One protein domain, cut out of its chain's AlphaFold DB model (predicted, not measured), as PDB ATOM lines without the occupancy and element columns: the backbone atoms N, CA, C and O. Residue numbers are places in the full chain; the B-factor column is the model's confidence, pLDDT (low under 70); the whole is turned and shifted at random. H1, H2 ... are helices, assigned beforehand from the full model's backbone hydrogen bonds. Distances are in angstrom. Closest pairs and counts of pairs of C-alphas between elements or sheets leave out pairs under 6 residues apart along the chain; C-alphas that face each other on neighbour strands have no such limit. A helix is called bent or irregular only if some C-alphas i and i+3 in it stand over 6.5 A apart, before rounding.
ATOM      1  N   VAL A 147     193.347 151.745 181.250       82.94
ATOM      2  CA  VAL A 147     193.797 151.217 182.552       82.94
ATOM      3  C   VAL A 147     192.711 150.320 183.129       82.94
ATOM      4  O   VAL A 147     192.980 149.164 183.447       82.94
ATOM      5  N   ALA A 148     191.464 150.801 183.145       80.06
ATOM      6  CA  ALA A 148     190.322 150.015 183.609       80.06
ATOM      7  C   ALA A 148     190.124 148.726 182.786       80.06
ATOM      8  O   ALA A 148     189.773 147.679 183.334       80.06
ATOM      9  N   PHE A 149     190.381 148.776 181.473       88.06
ATOM     10  CA  PHE A 149     190.426 147.582 180.630       88.06
ATOM     11  C   PHE A 149     191.522 146.609 181.084       88.06
ATOM     12  O   PHE A 149     191.223 145.440 181.299       88.06
ATOM     13  N   LEU A 150     192.770 147.062 181.241       85.12
ATOM     14  CA  LEU A 150     193.923 146.203 181.549       85.12
ATOM     15  C   LEU A 150     193.856 145.568 182.942       85.12
ATOM     16  O   LEU A 150     194.294 144.428 183.120       85.12
ATOM     17  N   GLU A 151     193.291 146.274 183.919       80.25
ATOM     18  CA  GLU A 151     193.043 145.738 185.259       80.25
ATOM     19  C   GLU A 151     192.034 144.582 185.218       80.25
ATOM     20  O   GLU A 151     192.247 143.536 185.835       80.25
ATOM     21  N   ALA A 152     190.962 144.734 184.439       77.06
ATOM     22  CA  ALA A 152     189.899 143.739 184.331       77.06
ATOM     23  C   ALA A 152     190.245 142.581 183.377       77.06
ATOM     24  O   ALA A 152     189.870 141.429 183.617       77.06
ATOM     25  N   TYR A 153     191.016 142.876 182.328       80.81
ATOM     26  CA  TYR A 153     191.448 141.964 181.270       80.81
ATOM     27  C   TYR A 153     192.006 140.639 181.800       80.81
ATOM     28  O   TYR A 153     191.787 139.574 181.217       80.81
ATOM     29  N   GLN A 154     192.701 140.675 182.939       71.00
ATOM     30  CA  GLN A 154     193.369 139.503 183.503       71.00
ATOM     31  C   GLN A 154     192.416 138.350 183.841       71.00
ATOM     32  O   GLN A 154     192.861 137.196 183.824       71.00
ATOM     33  N   GLY A 155     191.147 138.663 184.126       72.06
ATOM     34  CA  GLY A 155     190.089 137.711 184.473       72.06
ATOM     35  C   GLY A 155     188.966 137.603 183.439       72.06
ATOM     36  O   GLY A 155     187.937 137.001 183.745       72.06
ATOM     37  N   TRP A 156     189.129 138.212 182.261       79.00
ATOM     38  CA  TRP A 156     188.127 138.192 181.197       79.00
ATOM     39  C   TRP A 156     188.331 137.045 180.214       79.00
ATOM     40  O   TRP A 156     189.448 136.783 179.765       79.00
ATOM     41  N   GLU A 157     187.213 136.425 179.845       82.12
ATOM     42  CA  GLU A 157     187.118 135.442 178.768       82.12
ATOM     43  C   GLU A 157     187.025 136.135 177.401       82.12
ATOM     44  O   GLU A 157     186.661 137.313 177.307       82.12
ATOM     45  N   GLY A 158     187.290 135.393 176.323       86.75
ATOM     46  CA  GLY A 158     187.308 135.917 174.951       86.75
ATOM     47  C   GLY A 158     186.132 136.844 174.600       86.75
ATOM     48  O   GLY A 158     186.379 137.977 174.184       86.75
ATOM     49  N   PRO A 159     184.860 136.453 174.823       88.69
ATOM     50  CA  PRO A 159     183.708 137.304 174.496       88.69
ATOM     51  C   PRO A 159     183.672 138.639 175.254       88.69
ATOM     52  O   PRO A 159     183.204 139.654 174.733       88.69
ATOM     53  N   GLN A 160     184.183 138.667 176.488       88.19
ATOM     54  CA  GLN A 160     184.277 139.892 177.284       88.19
ATOM     55  C   GLN A 160     185.362 140.814 176.728       88.19
ATOM     56  O   GLN A 160     185.128 142.016 176.584       88.19
ATOM     57  N   VAL A 161     186.513 140.246 176.349       91.19
ATOM     58  CA  VAL A 161     187.592 140.983 175.679       91.19
ATOM     59  C   VAL A 161     187.087 141.553 174.353       91.19
ATOM     60  O   VAL A 161     187.206 142.756 174.142       91.19
ATOM     61  N   ALA A 162     186.431 140.738 173.520       92.38
ATOM     62  CA  ALA A 162     185.844 141.140 172.240       92.38
ATOM     63  C   ALA A 162     184.888 142.335 172.380       92.38
ATOM     64  O   ALA A 162     184.978 143.304 171.628       92.38
ATOM     65  N   LYS A 163     184.003 142.304 173.386       90.75
ATOM     66  CA  LYS A 163     183.070 143.404 173.657       90.75
ATOM     67  C   LYS A 163     183.773 144.674 174.142       90.75
ATOM     68  O   LYS A 163     183.307 145.773 173.853       90.75
ATOM     69  N   ALA A 164     184.847 144.547 174.913       89.75
ATOM     70  CA  ALA A 164     185.525 145.698 175.495       89.75
ATOM     71  C   ALA A 164     186.468 146.406 174.518       89.75
ATOM     72  O   ALA A 164     186.511 147.636 174.508       89.75
ATOM     73  N   VAL A 165     187.202 145.658 173.684       91.31
ATOM     74  CA  VAL A 165     188.215 146.239 172.782       91.31
ATOM     75  C   VAL A 165     187.620 147.201 171.754       91.31
ATOM     76  O   VAL A 165     188.281 148.153 171.350       91.31
ATOM     77  N   THR A 166     186.354 147.011 171.374       90.94
ATOM     78  CA  THR A 166     185.632 147.896 170.441       90.94
ATOM     79  C   THR A 166     185.251 149.243 171.053       90.94
ATOM     80  O   THR A 166     184.865 150.161 170.334       90.94
ATOM     81  N   ARG A 167     185.356 149.376 172.378       90.00
ATOM     82  CA  ARG A 167     184.966 150.570 173.135       90.00
ATOM     83  C   ARG A 167     186.152 151.284 173.766       90.00
ATOM     84  O   ARG A 167     185.945 152.233 174.517       90.00
ATOM     85  N   LEU A 168     187.373 150.835 173.500       89.81
ATOM     86  CA  LEU A 168     188.565 151.455 174.058       89.81
ATOM     87  C   LEU A 168     188.694 152.917 173.625       89.81
ATOM     88  O   LEU A 168     188.474 153.268 172.466       89.81
ATOM     89  N   GLU A 169     189.071 153.760 174.577       83.88
ATOM     90  CA  GLU A 169     189.400 155.161 174.341       83.88
ATOM     91  C   GLU A 169     190.583 155.265 173.345       83.88
ATOM     92  O   GLU A 169     191.666 154.743 173.636       83.88
ATOM     93  N   PRO A 170     190.407 155.881 172.155       81.75
ATOM     94  CA  PRO A 170     191.366 155.749 171.057       81.75
ATOM     95  C   PRO A 170     192.763 156.309 171.332       81.75
ATOM     96  O   PRO A 170     193.730 155.778 170.786       81.75
ATOM     97  N   TYR A 171     192.889 157.382 172.122       80.00
ATOM     98  CA  TYR A 171     194.176 158.043 172.329       80.00
ATOM     99  C   TYR A 171     195.130 157.137 173.106       80.00
ATOM    100  O   TYR A 171     196.223 156.836 172.622       80.00
ATOM    101  N   ARG A 172     194.702 156.629 174.268       79.69
ATOM    102  CA  ARG A 172     195.561 155.777 175.102       79.69
ATOM    103  C   ARG A 172     195.626 154.335 174.627       79.69
ATOM    104  O   ARG A 172     196.640 153.677 174.842       79.69
ATOM    105  N   ALA A 173     194.600 153.837 173.941       83.50
ATOM    106  CA  ALA A 173     194.624 152.473 173.424       83.50
ATOM    107  C   ALA A 173     195.693 152.256 172.338       83.50
ATOM    108  O   ALA A 173     196.164 151.132 172.183       83.50
ATOM    109  N   LYS A 174     196.173 153.316 171.666       85.31
ATOM    110  CA  LYS A 174     197.344 153.218 170.774       85.31
ATOM    111  C   LYS A 174     198.598 152.722 171.490       85.31
ATOM    112  O   LYS A 174     199.415 152.050 170.864       85.31
ATOM    113  N   LEU A 175     198.743 152.990 172.791       86.81
ATOM    114  CA  LEU A 175     199.892 152.522 173.566       86.81
ATOM    115  C   LEU A 175     199.951 150.996 173.658       86.81
ATOM    116  O   LEU A 175     201.052 150.467 173.771       86.81
ATOM    117  N   LEU A 176     198.818 150.288 173.525       88.88
ATOM    118  CA  LEU A 176     198.790 148.821 173.473       88.88
ATOM    119  C   LEU A 176     199.727 148.281 172.393       88.88
ATOM    120  O   LEU A 176     200.393 147.279 172.624       88.88
ATOM    121  N   SER A 177     199.839 148.984 171.260       85.25
ATOM    122  CA  SER A 177     200.719 148.576 170.164       85.25
ATOM    123  C   SER A 177     202.201 148.539 170.543       85.25
ATOM    124  O   SER A 177     202.956 147.776 169.956       85.25
ATOM    125  N   SER A 178     202.620 149.293 171.562       84.00
ATOM    126  CA  SER A 178     204.010 149.307 172.049       84.00
ATOM    127  C   SER A 178     204.359 148.063 172.873       84.00
ATOM    128  O   SER A 178     205.514 147.847 173.217       84.00
ATOM    129  N   PHE A 179     203.365 147.241 173.212       88.62
ATOM    130  CA  PHE A 179     203.511 146.055 174.046       88.62
ATOM    131  C   PHE A 179     203.088 144.829 173.236       88.62
ATOM    132  O   PHE A 179     201.975 144.327 173.373       88.62
ATOM    133  N   GLY A 180     203.979 144.358 172.358       90.00
ATOM    134  CA  GLY A 180     203.633 143.372 171.327       90.00
ATOM    135  C   GLY A 180     203.005 142.074 171.853       90.00
ATOM    136  O   GLY A 180     202.095 141.540 171.224       90.00
ATOM    137  N   VAL A 181     203.424 141.572 173.025       92.00
ATOM    138  CA  VAL A 181     202.833 140.346 173.600       92.00
ATOM    139  C   VAL A 181     201.457 140.612 174.195       92.00
ATOM    140  O   VAL A 181     200.538 139.825 173.976       92.00
ATOM    141  N   LEU A 182     201.294 141.736 174.892       92.62
ATOM    142  CA  LEU A 182     199.995 142.191 175.375       92.62
ATOM    143  C   LEU A 182     199.012 142.404 174.221       92.62
ATOM    144  O   LEU A 182     197.891 141.902 174.278       92.62
ATOM    145  N   GLN A 183     199.433 143.109 173.169       94.06
ATOM    146  CA  GLN A 183     198.615 143.351 171.987       94.06
ATOM    147  C   GLN A 183     198.201 142.031 171.328       94.06
ATOM    148  O   GLN A 183     197.011 141.825 171.089       94.06
ATOM    149  N   ALA A 184     199.150 141.123 171.078       95.19
ATOM    150  CA  ALA A 184     198.875 139.839 170.440       95.19
ATOM    151  C   ALA A 184     197.879 138.989 171.240       95.19
ATOM    152  O   ALA A 184     196.954 138.416 170.666       95.19
ATOM    153  N   ASP A 185     198.039 138.940 172.565       95.25
ATOM    154  CA  ASP A 185     197.140 138.195 173.443       95.25
ATOM    155  C   ASP A 185     195.731 138.809 173.478       95.25
ATOM    156  O   ASP A 185     194.752 138.075 173.333       95.25
ATOM    157  N   ILE A 186     195.611 140.143 173.565       95.25
ATOM    158  CA  ILE A 186     194.314 140.844 173.513       95.25
ATOM    159  C   ILE A 186     193.608 140.563 172.187       95.25
ATOM    160  O   ILE A 186     192.422 140.225 172.182       95.25
ATOM    161  N   MET A 187     194.323 140.708 171.070       96.00
ATOM    162  CA  MET A 187     193.774 140.498 169.733       96.00
ATOM    163  C   MET A 187     193.309 139.056 169.559       96.00
ATOM    164  O   MET A 187     192.160 138.840 169.188       96.00
ATOM    165  N   LEU A 188     194.157 138.074 169.881       96.06
ATOM    166  CA  LEU A 188     193.796 136.667 169.744       96.06
ATOM    167  C   LEU A 188     192.606 136.304 170.646       96.06
ATOM    168  O   LEU A 188     191.649 135.711 170.161       96.06
ATOM    169  N   SER A 189     192.608 136.727 171.917       95.00
ATOM    170  CA  SER A 189     191.471 136.516 172.825       95.00
ATOM    171  C   SER A 189     190.177 137.156 172.318       95.00
ATOM    172  O   SER A 189     189.115 136.548 172.433       95.00
ATOM    173  N   ALA A 190     190.235 138.368 171.760       95.44
ATOM    174  CA  ALA A 190     189.063 139.027 171.194       95.44
ATOM    175  C   ALA A 190     188.533 138.285 169.959       95.44
ATOM    176  O   ALA A 190     187.328 138.059 169.849       95.44
ATOM    177  N   CYS A 191     189.420 137.875 169.049       97.12
ATOM    178  CA  CYS A 191     189.044 137.167 167.828       97.12
ATOM    179  C   CYS A 191     188.454 135.776 168.127       97.12
ATOM    180  O   CYS A 191     187.398 135.434 167.603       97.12
ATOM    181  N   GLU A 192     189.061 135.005 169.038       95.06
ATOM    182  CA  GLU A 192     188.485 133.745 169.544       95.06
ATOM    183  C   GLU A 192     187.153 133.975 170.282       95.06
ATOM    184  O   GLU A 192     186.266 133.125 170.277       95.06
ATOM    185  N   GLY A 193     186.995 135.154 170.889       93.25
ATOM    186  CA  GLY A 193     185.785 135.614 171.561       93.25
ATOM    187  C   GLY A 193     184.629 136.025 170.651       93.25
ATOM    188  O   GLY A 193     183.596 136.456 171.164       93.25
ATOM    189  N   GLY A 194     184.788 135.921 169.329       92.88
ATOM    190  CA  GLY A 194     183.755 136.259 168.348       92.88
ATOM    191  C   GLY A 194     183.915 137.629 167.689       92.88
ATOM    192  O   GLY A 194     183.024 138.049 166.953       92.88
ATOM    193  N   LEU A 195     185.029 138.333 167.915       95.56
ATOM    194  CA  LEU A 195     185.355 139.520 167.129       95.56
ATOM    195  C   LEU A 195     185.737 139.104 165.697       95.56
ATOM    196  O   LEU A 195     186.656 138.313 165.496       95.56
ATOM    197  N   THR A 196     185.047 139.646 164.694       93.25
ATOM    198  CA  THR A 196     185.294 139.319 163.277       93.25
ATOM    199  C   THR A 196     186.299 140.257 162.617       93.25
ATOM    200  O   THR A 196     187.039 139.841 161.728       93.25
ATOM    201  N   GLU A 197     186.354 141.511 163.067       94.31
ATOM    202  CA  GLU A 197     187.251 142.547 162.558       94.31
ATOM    203  C   GLU A 197     187.934 143.276 163.714       94.31
ATOM    204  O   GLU A 197     187.306 143.627 164.715       94.31
ATOM    205  N   LEU A 198     189.237 143.513 163.573       92.38
ATOM    206  CA  LEU A 198     190.007 144.240 164.573       92.38
ATOM    207  C   LEU A 198     189.619 145.725 164.548       92.38
ATOM    208  O   LEU A 198     189.601 146.324 163.470       92.38
ATOM    209  N   PRO A 199     189.365 146.362 165.706       91.19
ATOM    210  CA  PRO A 199     189.154 147.801 165.744       91.19
ATOM    211  C   PRO A 199     190.420 148.533 165.259       91.19
ATOM    212  O   PRO A 199     191.527 148.033 165.486       91.19
ATOM    213  N   PRO A 200     190.303 149.741 164.669       87.81
ATOM    214  CA  PRO A 200     191.438 150.464 164.084       87.81
ATOM    215  C   PRO A 200     192.644 150.617 165.017       87.81
ATOM    216  O   PRO A 200     193.787 150.569 164.577       87.81
ATOM    217  N   VAL A 201     192.395 150.750 166.322       84.62
ATOM    218  CA  VAL A 201     193.447 150.894 167.335       84.62
ATOM    219  C   VAL A 201     194.302 149.636 167.533       84.62
ATOM    220  O   VAL A 201     195.445 149.742 167.967       84.62
ATOM    221  N   LEU A 202     193.768 148.458 167.201       89.50
ATOM    222  CA  LEU A 202     194.487 147.181 167.247       89.50
ATOM    223  C   LEU A 202     194.940 146.714 165.863       89.50
ATOM    224  O   LEU A 202     195.883 145.937 165.781       89.50
ATOM    225  N   ALA A 203     194.270 147.168 164.802       90.50
ATOM    226  CA  ALA A 203     194.585 146.815 163.421       90.50
ATOM    227  C   ALA A 203     195.814 147.559 162.872       90.50
ATOM    228  O   ALA A 203     196.377 147.131 161.864       90.50
ATOM    229  N   ASP A 204     196.234 148.659 163.510       86.19
ATOM    230  CA  ASP A 204     197.381 149.435 163.041       86.19
ATOM    231  C   ASP A 204     198.640 148.563 162.946       86.19
ATOM    232  O   ASP A 204     199.003 147.829 163.875       86.19
ATOM    233  N   LYS A 205     199.285 148.650 161.779       85.06
ATOM    234  CA  LYS A 205     200.480 147.886 161.407       85.06
ATOM    235  C   LYS A 205     200.317 146.358 161.486       85.06
ATOM    236  O   LYS A 205     201.312 145.658 161.582       85.06
ATOM    237  N   GLN A 206     199.103 145.808 161.452       91.69
ATOM    238  CA  GLN A 206     198.907 144.352 161.444       91.69
ATOM    239  C   GLN A 206     198.722 143.821 160.025       91.69
ATOM    240  O   GLN A 206     197.891 144.329 159.274       91.69
ATOM    241  N   THR A 207     199.426 142.738 159.686       92.56
ATOM    242  CA  THR A 207     199.189 142.017 158.425       92.56
ATOM    243  C   THR A 207     198.019 141.033 158.540       92.56
ATOM    244  O   THR A 207     197.302 140.791 157.570       92.56
ATOM    245  N   LEU A 208     197.795 140.462 159.731       94.38
ATOM    246  CA  LEU A 208     196.726 139.490 159.974       94.38
ATOM    247  C   LEU A 208     195.515 140.129 160.665       94.38
ATOM    248  O   LEU A 208     195.628 140.692 161.753       94.38
ATOM    249  N   GLY A 209     194.340 139.961 160.055       94.44
ATOM    250  CA  GLY A 209     193.044 140.190 160.701       94.44
ATOM    251  C   GLY A 209     192.621 139.029 161.610       94.44
ATOM    252  O   GLY A 209     193.308 138.009 161.693       94.44
ATOM    253  N   CYS A 210     191.447 139.135 162.243       97.06
ATOM    254  CA  CYS A 210     190.941 138.092 163.144       97.06
ATOM    255  C   CYS A 210     190.901 136.677 162.538       97.06
ATOM    256  O   CYS A 210     191.400 135.761 163.196       97.06
ATOM    257  N   PRO A 211     190.414 136.461 161.296       97.06
ATOM    258  CA  PRO A 211     190.439 135.130 160.688       97.06
ATOM    259  C   PRO A 211     191.856 134.553 160.574       97.06
ATOM    260  O   PRO A 211     192.063 133.375 160.843       97.06
ATOM    261  N   GLY A 212     192.838 135.392 160.227       97.19
ATOM    262  CA  GLY A 212     194.235 134.981 160.095       97.19
ATOM    263  C   GLY A 212     194.878 134.628 161.434       97.19
ATOM    264  O   GLY A 212     195.578 133.626 161.529       97.19
ATOM    265  N   LEU A 213     194.606 135.409 162.482       96.25
ATOM    266  CA  LEU A 213     195.125 135.148 163.830       96.25
ATOM    267  C   LEU A 213     194.550 133.860 164.426       96.25
ATOM    268  O   LEU A 213     195.300 133.056 164.979       96.25
ATOM    269  N   VAL A 214     193.240 133.639 164.281       96.62
ATOM    270  CA  VAL A 214     192.579 132.415 164.757       96.62
ATOM    271  C   VAL A 214     193.053 131.198 163.964       96.62
ATOM    272  O   VAL A 214     193.358 130.171 164.565       96.62
ATOM    273  N   ALA A 215     193.177 131.307 162.636       96.44
ATOM    274  CA  ALA A 215     193.712 130.227 161.808       96.44
ATOM    275  C   ALA A 215     195.155 129.873 162.197       96.44
ATOM    276  O   ALA A 215     195.468 128.695 162.352       96.44
ATOM    277  N   LEU A 216     196.006 130.880 162.427       95.62
ATOM    278  CA  LEU A 216     197.375 130.673 162.895       95.62
ATOM    279  C   LEU A 216     197.400 129.972 164.258       95.62
ATOM    280  O   LEU A 216     198.122 128.996 164.428       95.62
ATOM    281  N   ALA A 217     196.606 130.428 165.230       94.12
ATOM    282  CA  ALA A 217     196.538 129.786 166.541       94.12
ATOM    283  C   ALA A 217     196.035 128.333 166.448       94.12
ATOM    284  O   ALA A 217     196.603 127.444 167.083       94.12
ATOM    285  N   ALA A 218     195.026 128.076 165.612       93.50
ATOM    286  CA  ALA A 218     194.495 126.737 165.370       93.50
ATOM    287  C   ALA A 218     195.520 125.813 164.692       93.50
ATOM    288  O   ALA A 218     195.627 124.649 165.073       93.50
ATOM    289  N   GLU A 219     196.310 126.328 163.741       94.94
ATOM    290  CA  GLU A 219     197.414 125.599 163.101       94.94
ATOM    291  C   GLU A 219     198.459 125.151 164.131       94.94
ATOM    292  O   GLU A 219     198.956 124.027 164.069       94.94
ATOM    293  N   LYS A 220     198.790 126.018 165.097       91.81
ATOM    294  CA  LYS A 220     199.750 125.689 166.161       91.81
ATOM    295  C   LYS A 220     199.166 124.742 167.205       91.81
ATOM    296  O   LYS A 220     199.904 123.941 167.778       91.81
ATOM    297  N   GLY A 221     197.856 124.802 167.441       90.75
ATOM    298  CA  GLY A 221     197.148 123.890 168.334       90.75
ATOM    299  C   GLY A 221     197.791 123.827 169.722       90.75
ATOM    300  O   GLY A 221     198.030 124.852 170.358       90.75
ATOM    301  N   SER A 222     198.107 122.618 170.188       86.88
ATOM    302  CA  SER A 222     198.732 122.392 171.498       86.88
ATOM    303  C   SER A 222     200.187 122.860 171.603       86.88
ATOM    304  O   SER A 222     200.705 122.934 172.714       86.88
ATOM    305  N   ALA A 223     200.854 123.175 170.487       88.56
ATOM    306  CA  ALA A 223     202.220 123.694 170.503       88.56
ATOM    307  C   ALA A 223     202.282 125.174 170.920       88.56
ATOM    308  O   ALA A 223     203.341 125.669 171.299       88.56
ATOM    309  N   LEU A 224     201.151 125.888 170.867       91.94
ATOM    310  CA  LEU A 224     201.064 127.274 171.301       91.94
ATOM    311  C   LEU A 224     201.035 127.363 172.830       91.94
ATOM    312  O   LEU A 224     200.035 127.020 173.464       91.94
ATOM    313  N   ASP A 225     202.101 127.904 173.423       89.81
ATOM    314  CA  ASP A 225     202.167 128.217 174.851       89.81
ATOM    315  C   ASP A 225     201.295 129.440 175.191       89.81
ATOM    316  O   ASP A 225     201.765 130.555 175.444       89.81
ATOM    317  N   ARG A 226     199.970 129.229 175.190       88.00
ATOM    318  CA  ARG A 226     198.978 130.250 175.565       88.00
ATOM    319  C   ARG A 226     199.192 130.729 176.999       88.00
ATOM    320  O   ARG A 226     198.960 131.902 177.283       88.00
ATOM    321  N   ALA A 227     199.628 129.848 177.900       81.81
ATOM    322  CA  ALA A 227     199.812 130.172 179.310       81.81
ATOM    323  C   ALA A 227     200.999 131.123 179.518       81.81
ATOM    324  O   ALA A 227     200.840 132.154 180.177       81.81
ATOM    325  N   GLY A 228     202.151 130.822 178.916       84.19
ATOM    326  CA  GLY A 228     203.324 131.690 178.930       84.19
ATOM    327  C   GLY A 228     203.060 133.018 178.230       84.19
ATOM    328  O   GLY A 228     203.373 134.074 178.785       84.19
ATOM    329  N   MET A 229     202.379 133.001 177.077       90.00
ATOM    330  CA  MET A 229     201.998 134.234 176.381       90.00
ATOM    331  C   MET A 229     201.086 135.116 177.247       90.00
ATOM    332  O   MET A 229     201.359 136.305 177.412       90.00
ATOM    333  N   ARG A 230     200.052 134.537 177.876       86.81
ATOM    334  CA  ARG A 230     199.146 135.247 178.800       86.81
ATOM    335  C   ARG A 230     199.885 135.777 180.028       86.81
ATOM    336  O   ARG A 230     199.575 136.861 180.523       86.81
ATOM    337  N   GLN A 231     200.855 135.025 180.546       79.81
ATOM    338  CA  GLN A 231     201.677 135.454 181.675       79.81
ATOM    339  C   GLN A 231     202.537 136.668 181.313       79.81
ATOM    340  O   GLN A 231     202.602 137.618 182.095       79.81
ATOM    341  N   GLU A 232     203.178 136.661 180.149       83.69
ATOM    342  CA  GLU A 232     203.995 137.781 179.686       83.69
ATOM    343  C   GLU A 232     203.135 139.000 179.326       83.69
ATOM    344  O   GLU A 232     203.445 140.116 179.744       83.69
ATOM    345  N   ALA A 233     201.983 138.788 178.682       89.25
ATOM    346  CA  ALA A 233     200.987 139.831 178.447       89.25
ATOM    347  C   ALA A 233     200.569 140.526 179.754       89.25
ATOM    348  O   ALA A 233     200.504 141.750 179.810       89.25
ATOM    349  N   ARG A 234     200.364 139.777 180.848       82.31
ATOM    350  CA  ARG A 234     200.062 140.354 182.173       82.31
ATOM    351  C   ARG A 234     201.202 141.215 182.723       82.31
ATOM    352  O   ARG A 234     200.931 142.253 183.323       82.31
ATOM    353  N   LYS A 235     202.466 140.822 182.520       79.75
ATOM    354  CA  LYS A 235     203.614 141.659 182.916       79.75
ATOM    355  C   LYS A 235     203.627 142.967 182.124       79.75
ATOM    356  O   LYS A 235     203.778 144.031 182.719       79.75
ATOM    357  N   GLN A 236     203.418 142.880 180.812       86.69
ATOM    358  CA  GLN A 236     203.342 144.043 179.930       86.69
ATOM    359  C   GLN A 236     202.159 144.959 180.277       86.69
ATOM    360  O   GLN A 236     202.331 146.174 180.321       86.69
ATOM    361  N   ALA A 237     200.996 144.401 180.631       85.19
ATOM    362  CA  ALA A 237     199.846 145.168 181.117       85.19
ATOM    363  C   ALA A 237     200.190 145.975 182.375       85.19
ATOM    364  O   ALA A 237     199.885 147.161 182.440       85.19
ATOM    365  N   GLY A 238     200.879 145.365 183.347       81.06
ATOM    366  CA  GLY A 238     201.350 146.073 184.542       81.06
ATOM    367  C   GLY A 238     202.328 147.211 184.220       81.06
ATOM    368  O   GLY A 238     202.239 148.282 184.818       81.06
ATOM    369  N   GLY A 239     203.222 147.004 183.247       79.12
ATOM    370  CA  GLY A 239     204.122 148.046 182.745       79.12
ATOM    371  C   GLY A 239     203.373 149.219 182.105       79.12
ATOM    372  O   GLY A 239     203.640 150.370 182.438       79.12
ATOM    373  N   LEU A 240     202.387 148.936 181.252       85.19
ATOM    374  CA  LEU A 240     201.568 149.963 180.603       85.19
ATOM    375  C   LEU A 240     200.694 150.735 181.604       85.19
ATOM    376  O   LEU A 240     200.606 151.957 181.519       85.19
ATOM    377  N   ILE A 241     200.091 150.058 182.584       82.12
ATOM    378  CA  ILE A 241     199.347 150.726 183.664       82.12
ATOM    379  C   ILE A 241     200.259 151.718 184.395       82.12
ATOM    380  O   ILE A 241     199.881 152.870 184.599       82.12
ATOM    381  N   ARG A 242     201.484 151.298 184.739       76.06
ATOM    382  CA  ARG A 242     202.463 152.165 185.407       76.06
ATOM    383  C   ARG A 242     202.865 153.356 184.539       76.06
ATOM    384  O   ARG A 242     202.909 154.474 185.036       76.06
ATOM    385  N   LEU A 243     203.109 153.130 183.250       79.31
ATOM    386  CA  LEU A 243     203.424 154.191 182.297       79.31
ATOM    387  C   LEU A 243     202.309 155.244 182.232       79.31
ATOM    388  O   LEU A 243     202.593 156.437 182.259       79.31
ATOM    389  N   ILE A 244     201.048 154.815 182.173       82.38
ATOM    390  CA  ILE A 244     199.908 155.738 182.134       82.38
ATOM    391  C   ILE A 244     199.769 156.490 183.459       82.38
ATOM    392  O   ILE A 244     199.493 157.685 183.450       82.38
ATOM    393  N   ALA A 245     199.987 155.824 184.593       75.44
ATOM    394  CA  ALA A 245     199.990 156.486 185.895       75.44
ATOM    395  C   ALA A 245     201.098 157.556 185.978       75.44
ATOM    396  O   ALA A 245     200.868 158.647 186.491       75.44
ATOM    397  N   CYS A 246     202.273 157.290 185.402       76.56
ATOM    398  CA  CYS A 246     203.352 158.267 185.267       76.56
ATOM    399  C   CYS A 246     202.983 159.460 184.376       76.56
ATOM    400  O   CYS A 246     203.164 160.600 184.791       76.56
ATOM    401  N   ASP A 247     202.409 159.211 183.196       80.12
ATOM    402  CA  ASP A 247     201.896 160.256 182.293       80.12
ATOM    403  C   ASP A 247     200.842 161.151 182.972       80.12
ATOM    404  O   ASP A 247     200.776 162.354 182.735       80.12
ATOM    405  N   ARG A 248     200.044 160.577 183.882       79.38
ATOM    406  CA  ARG A 248     199.026 161.293 184.664       79.38
ATOM    407  C   ARG A 248     199.565 162.008 185.908       79.38
ATOM    408  O   ARG A 248     198.784 162.671 186.587       79.38
ATOM    409  N   GLY A 249     200.849 161.868 186.237       71.06
ATOM    410  CA  GLY A 249     201.421 162.394 187.484       71.06
ATOM    411  C   GLY A 249     200.921 161.679 188.747       71.06
ATOM    412  O   GLY A 249     200.998 162.220 189.845       71.06
ATOM    413  N   GLU A 250     200.391 160.460 188.613       71.00
ATOM    414  CA  GLU A 250     199.914 159.637 189.733       71.00
ATOM    415  C   GLU A 250     201.075 158.918 190.457       71.00
ATOM    416  O   GLU A 250     200.900 158.369 191.551       71.00
ATOM    417  N   LEU A 251     202.276 158.914 189.866       61.56
ATOM    418  CA  LEU A 251     203.498 158.309 190.403       61.56
ATOM    419  C   LEU A 251     204.657 159.327 190.440       61.56
ATOM    420  O   LEU A 251     204.695 160.211 189.587       61.56
ATOM    421  N   PRO A 252     205.612 159.202 191.387       56.06
ATOM    422  CA  PRO A 252     206.819 160.030 191.429       56.06
ATOM    423  C   PRO A 252     207.718 159.803 190.222       56.06
ATOM    424  O   PRO A 252     207.818 158.679 189.727       56.06
ATOM    425  N   GLU A 253     208.461 160.839 189.839       69.62
ATOM    426  CA  GLU A 253     209.409 160.818 188.718       69.62
ATOM    427  C   GLU A 253     210.426 159.664 188.818       69.62
ATOM    428  O   GLU A 253     210.695 158.964 187.840       69.62
ATOM    429  N   GLU A 254     210.896 159.372 190.031       65.69
ATOM    430  CA  GLU A 254     211.816 158.271 190.343       65.69
ATOM    431  C   GLU A 254     211.249 156.891 189.962       65.69
ATOM    432  O   GLU A 254     211.980 156.016 189.502       65.69
ATOM    433  N   MET A 255     209.930 156.702 190.090       59.84
ATOM    434  CA  MET A 255     209.231 155.469 189.702       59.84
ATOM    435  C   MET A 255     208.868 155.438 188.208       59.84
ATOM    436  O   MET A 255     208.452 154.395 187.683       59.84
ATOM    437  N   CYS A 256     209.015 156.572 187.524       71.06
ATOM    438  CA  CYS A 256     208.636 156.757 186.131       71.06
ATOM    439  C   CYS A 256     209.781 156.553 185.145       71.06
ATOM    440  O   CYS A 256     209.515 156.142 184.012       71.06
ATOM    441  N   ASN A 257     211.036 156.710 185.578       69.31
ATOM    442  CA  ASN A 257     212.209 156.440 184.741       69.31
ATOM    443  C   ASN A 257     212.207 155.014 184.161       69.31
ATOM    444  O   ASN A 257     212.324 154.845 182.947       69.31
ATOM    445  N   ASP A 258     211.959 153.996 184.993       66.94
ATOM    446  CA  ASP A 258     211.863 152.593 184.548       66.94
ATOM    447  C   ASP A 258     210.734 152.380 183.518       66.94
ATOM    448  O   ASP A 258     210.841 151.548 182.614       66.94
ATOM    449  N   SER A 259     209.639 153.136 183.641       67.44
ATOM    450  CA  SER A 259     208.465 153.009 182.768       67.44
ATOM    451  C   SER A 259     208.714 153.620 181.387       67.44
ATOM    452  O   SER A 259     208.280 153.060 180.379       67.44
ATOM    453  N   GLY A 260     209.452 154.732 181.330       61.16
ATOM    454  CA  GLY A 260     209.875 155.359 180.076       61.16
ATOM    455  C   GLY A 260     210.847 154.488 179.278       61.16
ATOM    456  O   GLY A 260     210.702 154.367 178.062       61.16
ATOM    457  N   VAL A 261     211.786 153.815 179.956       70.31
ATOM    458  CA  VAL A 261     212.705 152.854 179.317       70.31
ATOM    459  C   VAL A 261     211.936 151.667 178.736       70.31
ATOM    460  O   VAL A 261     212.119 151.348 177.563       70.31
ATOM    461  N   ALA A 262     211.013 151.076 179.502       66.19
ATOM    462  CA  ALA A 262     210.193 149.960 179.030       66.19
ATOM    463  C   ALA A 262     209.326 150.329 177.809       66.19
ATOM    464  O   ALA A 262     209.184 149.526 176.887       66.19
ATOM    465  N   LEU A 263     208.773 151.550 177.765       70.06
ATOM    466  CA  LEU A 263     208.065 152.053 176.584       70.06
ATOM    467  C   LEU A 263     209.008 152.204 175.383       70.06
ATOM    468  O   LEU A 263     208.658 151.801 174.275       70.06
ATOM    469  N   ALA A 264     210.186 152.797 175.585       70.62
ATOM    470  CA  ALA A 264     211.152 153.028 174.515       70.62
ATOM    471  C   ALA A 264     211.674 151.713 173.912       70.62
ATOM    472  O   ALA A 264     211.834 151.616 172.696       70.62
ATOM    473  N   GLU A 265     211.901 150.696 174.745       70.00
ATOM    474  CA  GLU A 265     212.225 149.337 174.304       70.00
ATOM    475  C   GLU A 265     211.059 148.704 173.542       70.00
ATOM    476  O   GLU A 265     211.250 148.232 172.426       70.00
ATOM    477  N   GLY A 266     209.835 148.780 174.073       67.12
ATOM    478  CA  GLY A 266     208.646 148.240 173.407       67.12
ATOM    479  C   GLY A 266     208.356 148.872 172.039       67.12
ATOM    480  O   GLY A 266     207.971 148.178 171.098       67.12
ATOM    481  N   LEU A 267     208.598 150.177 171.891       72.31
ATOM    482  CA  LEU A 267     208.495 150.877 170.606       72.31
ATOM    483  C   LEU A 267     209.597 150.470 169.619       72.31
ATOM    484  O   LEU A 267     209.345 150.435 168.414       72.31
ATOM    485  N   ARG A 268     210.809 150.184 170.110       72.56
ATOM    486  CA  ARG A 268     211.935 149.723 169.285       72.56
ATOM    487  C   ARG A 268     211.720 148.293 168.796       72.56
ATOM    488  O   ARG A 268     211.935 148.021 167.619       72.56
ATOM    489  N   ASP A 269     211.253 147.422 169.683       72.06
ATOM    490  CA  ASP A 269     211.072 145.988 169.441       72.06
ATOM    491  C   ASP A 269     209.631 145.647 169.028       72.06
ATOM    492  O   ASP A 269     209.138 144.528 169.225       72.06
ATOM    493  N   TRP A 270     208.938 146.631 168.450       84.25
ATOM    494  CA  TRP A 270     207.580 146.469 167.962       84.25
ATOM    495  C   TRP A 270     207.489 145.252 167.031       84.25
ATOM    496  O   TRP A 270     208.318 145.057 166.141       84.25
ATOM    497  N   THR A 271     206.480 144.411 167.251       87.06
ATOM    498  CA  THR A 271     206.308 143.144 166.535       87.06
ATOM    499  C   THR A 271     204.826 142.903 166.258       87.06
ATOM    500  O   THR A 271     203.989 143.101 167.138       87.06
ATOM    501  N   GLU A 272     204.505 142.420 165.057       92.44
ATOM    502  CA  GLU A 272     203.142 142.033 164.678       92.44
ATOM    503  C   GLU A 272     202.588 140.888 165.535       92.44
ATOM    504  O   GLU A 272     203.310 139.954 165.903       92.44
ATOM    505  N   ALA A 273     201.272 140.889 165.767       93.69
ATOM    506  CA  ALA A 273     200.609 139.862 166.566       93.69
ATOM    507  C   ALA A 273     200.832 138.445 166.013       93.69
ATOM    508  O   ALA A 273     201.086 137.516 166.777       93.69
ATOM    509  N   GLY A 274     200.816 138.283 164.685       94.38
ATOM    510  CA  GLY A 274     201.099 136.999 164.037       94.38
ATOM    511  C   GLY A 274     202.503 136.470 164.345       94.38
ATOM    512  O   GLY A 274     202.665 135.298 164.682       94.38
ATOM    513  N   ALA A 275     203.515 137.339 164.303       94.19
ATOM    514  CA  ALA A 275     204.893 136.972 164.620       94.19
ATOM    515  C   ALA A 275     205.067 136.629 166.109       94.19
ATOM    516  O   ALA A 275     205.780 135.683 166.449       94.19
ATOM    517  N   VAL A 276     204.367 137.336 167.002       93.44
ATOM    518  CA  VAL A 276     204.335 136.984 168.425       93.44
ATOM    519  C   VAL A 276     203.713 135.603 168.634       93.44
ATOM    520  O   VAL A 276     204.335 134.766 169.284       93.44
ATOM    521  N   ILE A 277     202.534 135.332 168.067       94.06
ATOM    522  CA  ILE A 277     201.860 134.028 168.194       94.06
ATOM    523  C   ILE A 277     202.764 132.907 167.669       94.06
ATOM    524  O   ILE A 277     202.925 131.885 168.330       94.06
ATOM    525  N   ALA A 278     203.420 133.117 166.524       92.25
ATOM    526  CA  ALA A 278     204.365 132.154 165.968       92.25
ATOM    527  C   ALA A 278     205.561 131.891 166.902       92.25
ATOM    528  O   ALA A 278     205.958 130.739 167.070       92.25
ATOM    529  N   ARG A 279     206.106 132.925 167.558       91.62
ATOM    530  CA  ARG A 279     207.205 132.789 168.532       91.62
ATOM    531  C   ARG A 279     206.813 131.951 169.750       91.62
ATOM    532  O   ARG A 279     207.643 131.209 170.266       91.62
ATOM    533  N   TYR A 280     205.565 132.050 170.200       89.12
ATOM    534  CA  TYR A 280     205.048 131.260 171.323       89.12
ATOM    535  C   TYR A 280     204.621 129.836 170.928       89.12
ATOM    536  O   TYR A 280     204.158 129.085 171.781       89.12
ATOM    537  N   ALA A 281     204.791 129.440 169.663       81.69
ATOM    538  CA  ALA A 281     204.406 128.123 169.164       81.69
ATOM    539  C   ALA A 281     205.514 127.054 169.196       81.69
ATOM    540  O   ALA A 281     205.244 125.914 168.831       81.69
TER     541      ALA A 281
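Overview. This is residues 147 to 281 of the 290 residues of an uncharacterized protein of Alphaproteobacteria bacterium (UniProt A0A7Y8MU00). H4 is the core of an elongated cluster of mostly crossed helices, with H2, H6, H7 and H9 packed on it. The longest helix, H7, runs lengthwise and makes a V with H8 at one end; H6 lies towards the other end. The printed part has 135 residues with nine named helices, H1 to H9 in chain order, and no named strand: all helix. It is compact, radius of gyration of the C-alphas 14.4 A, spanning 45 by 28 by 26 A.

Arrangement. H1, residues 147 to 153, touches H7, residues 226 to 247, at a shallow tilt of 15 degrees, closest C-alphas Val 147 and Ile 241, 5.7 A. H2, residues 158 to 165, touches the hub H4, residues 180 to 192, at a steep tilt of 63 degrees, closest C-alphas Ala 162 and Ala 190, 4.0 A. H3, residues 170 to 178, touches H5, residues 200 to 203, closest C-alphas Lys 174 and Val 201, 5.7 A. H6, residues 210 to 223, touches H4 about perpendicular, 79 degrees, with residues 210 to 214 alone, closest C-alphas Cys 210 and Cys 191, 5.1 A. H7 touches H8, residues 253 to 268, at a steep tilt of 52 degrees, closest C-alphas Leu 243 and Ser 259, 5.2 A. H9, residues 273 to 279, touches H4, closest C-alphas Ala 273 and Ala 184, 4.2 A. Every O i to N i+4 pair is within hydrogen-bond range in H1, H2, H4, H7 and H9; H6 has 8 of 10, H8 10 of 12, H3 0 of 5 but 4 of 6 O i to N i+3 pairs; H5 is too short.

Along the chain. H7 measures 30.9 A, H8 22.5 A. C-alpha 147 is at (193.797, 151.217, 182.552), C-alpha 279 at (207.205, 132.789, 168.532). H6 is irregular: C-alphas 219 and 222 are 9.1 A apart.

Size, cuts and confidence. The farthest C-alphas, Glu 219 and Pro 252, are 45.6 A apart. The printed part has no cut and no long link. Residues 251 to 255, 257 to 260, 262 and 266 have pLDDT under 70.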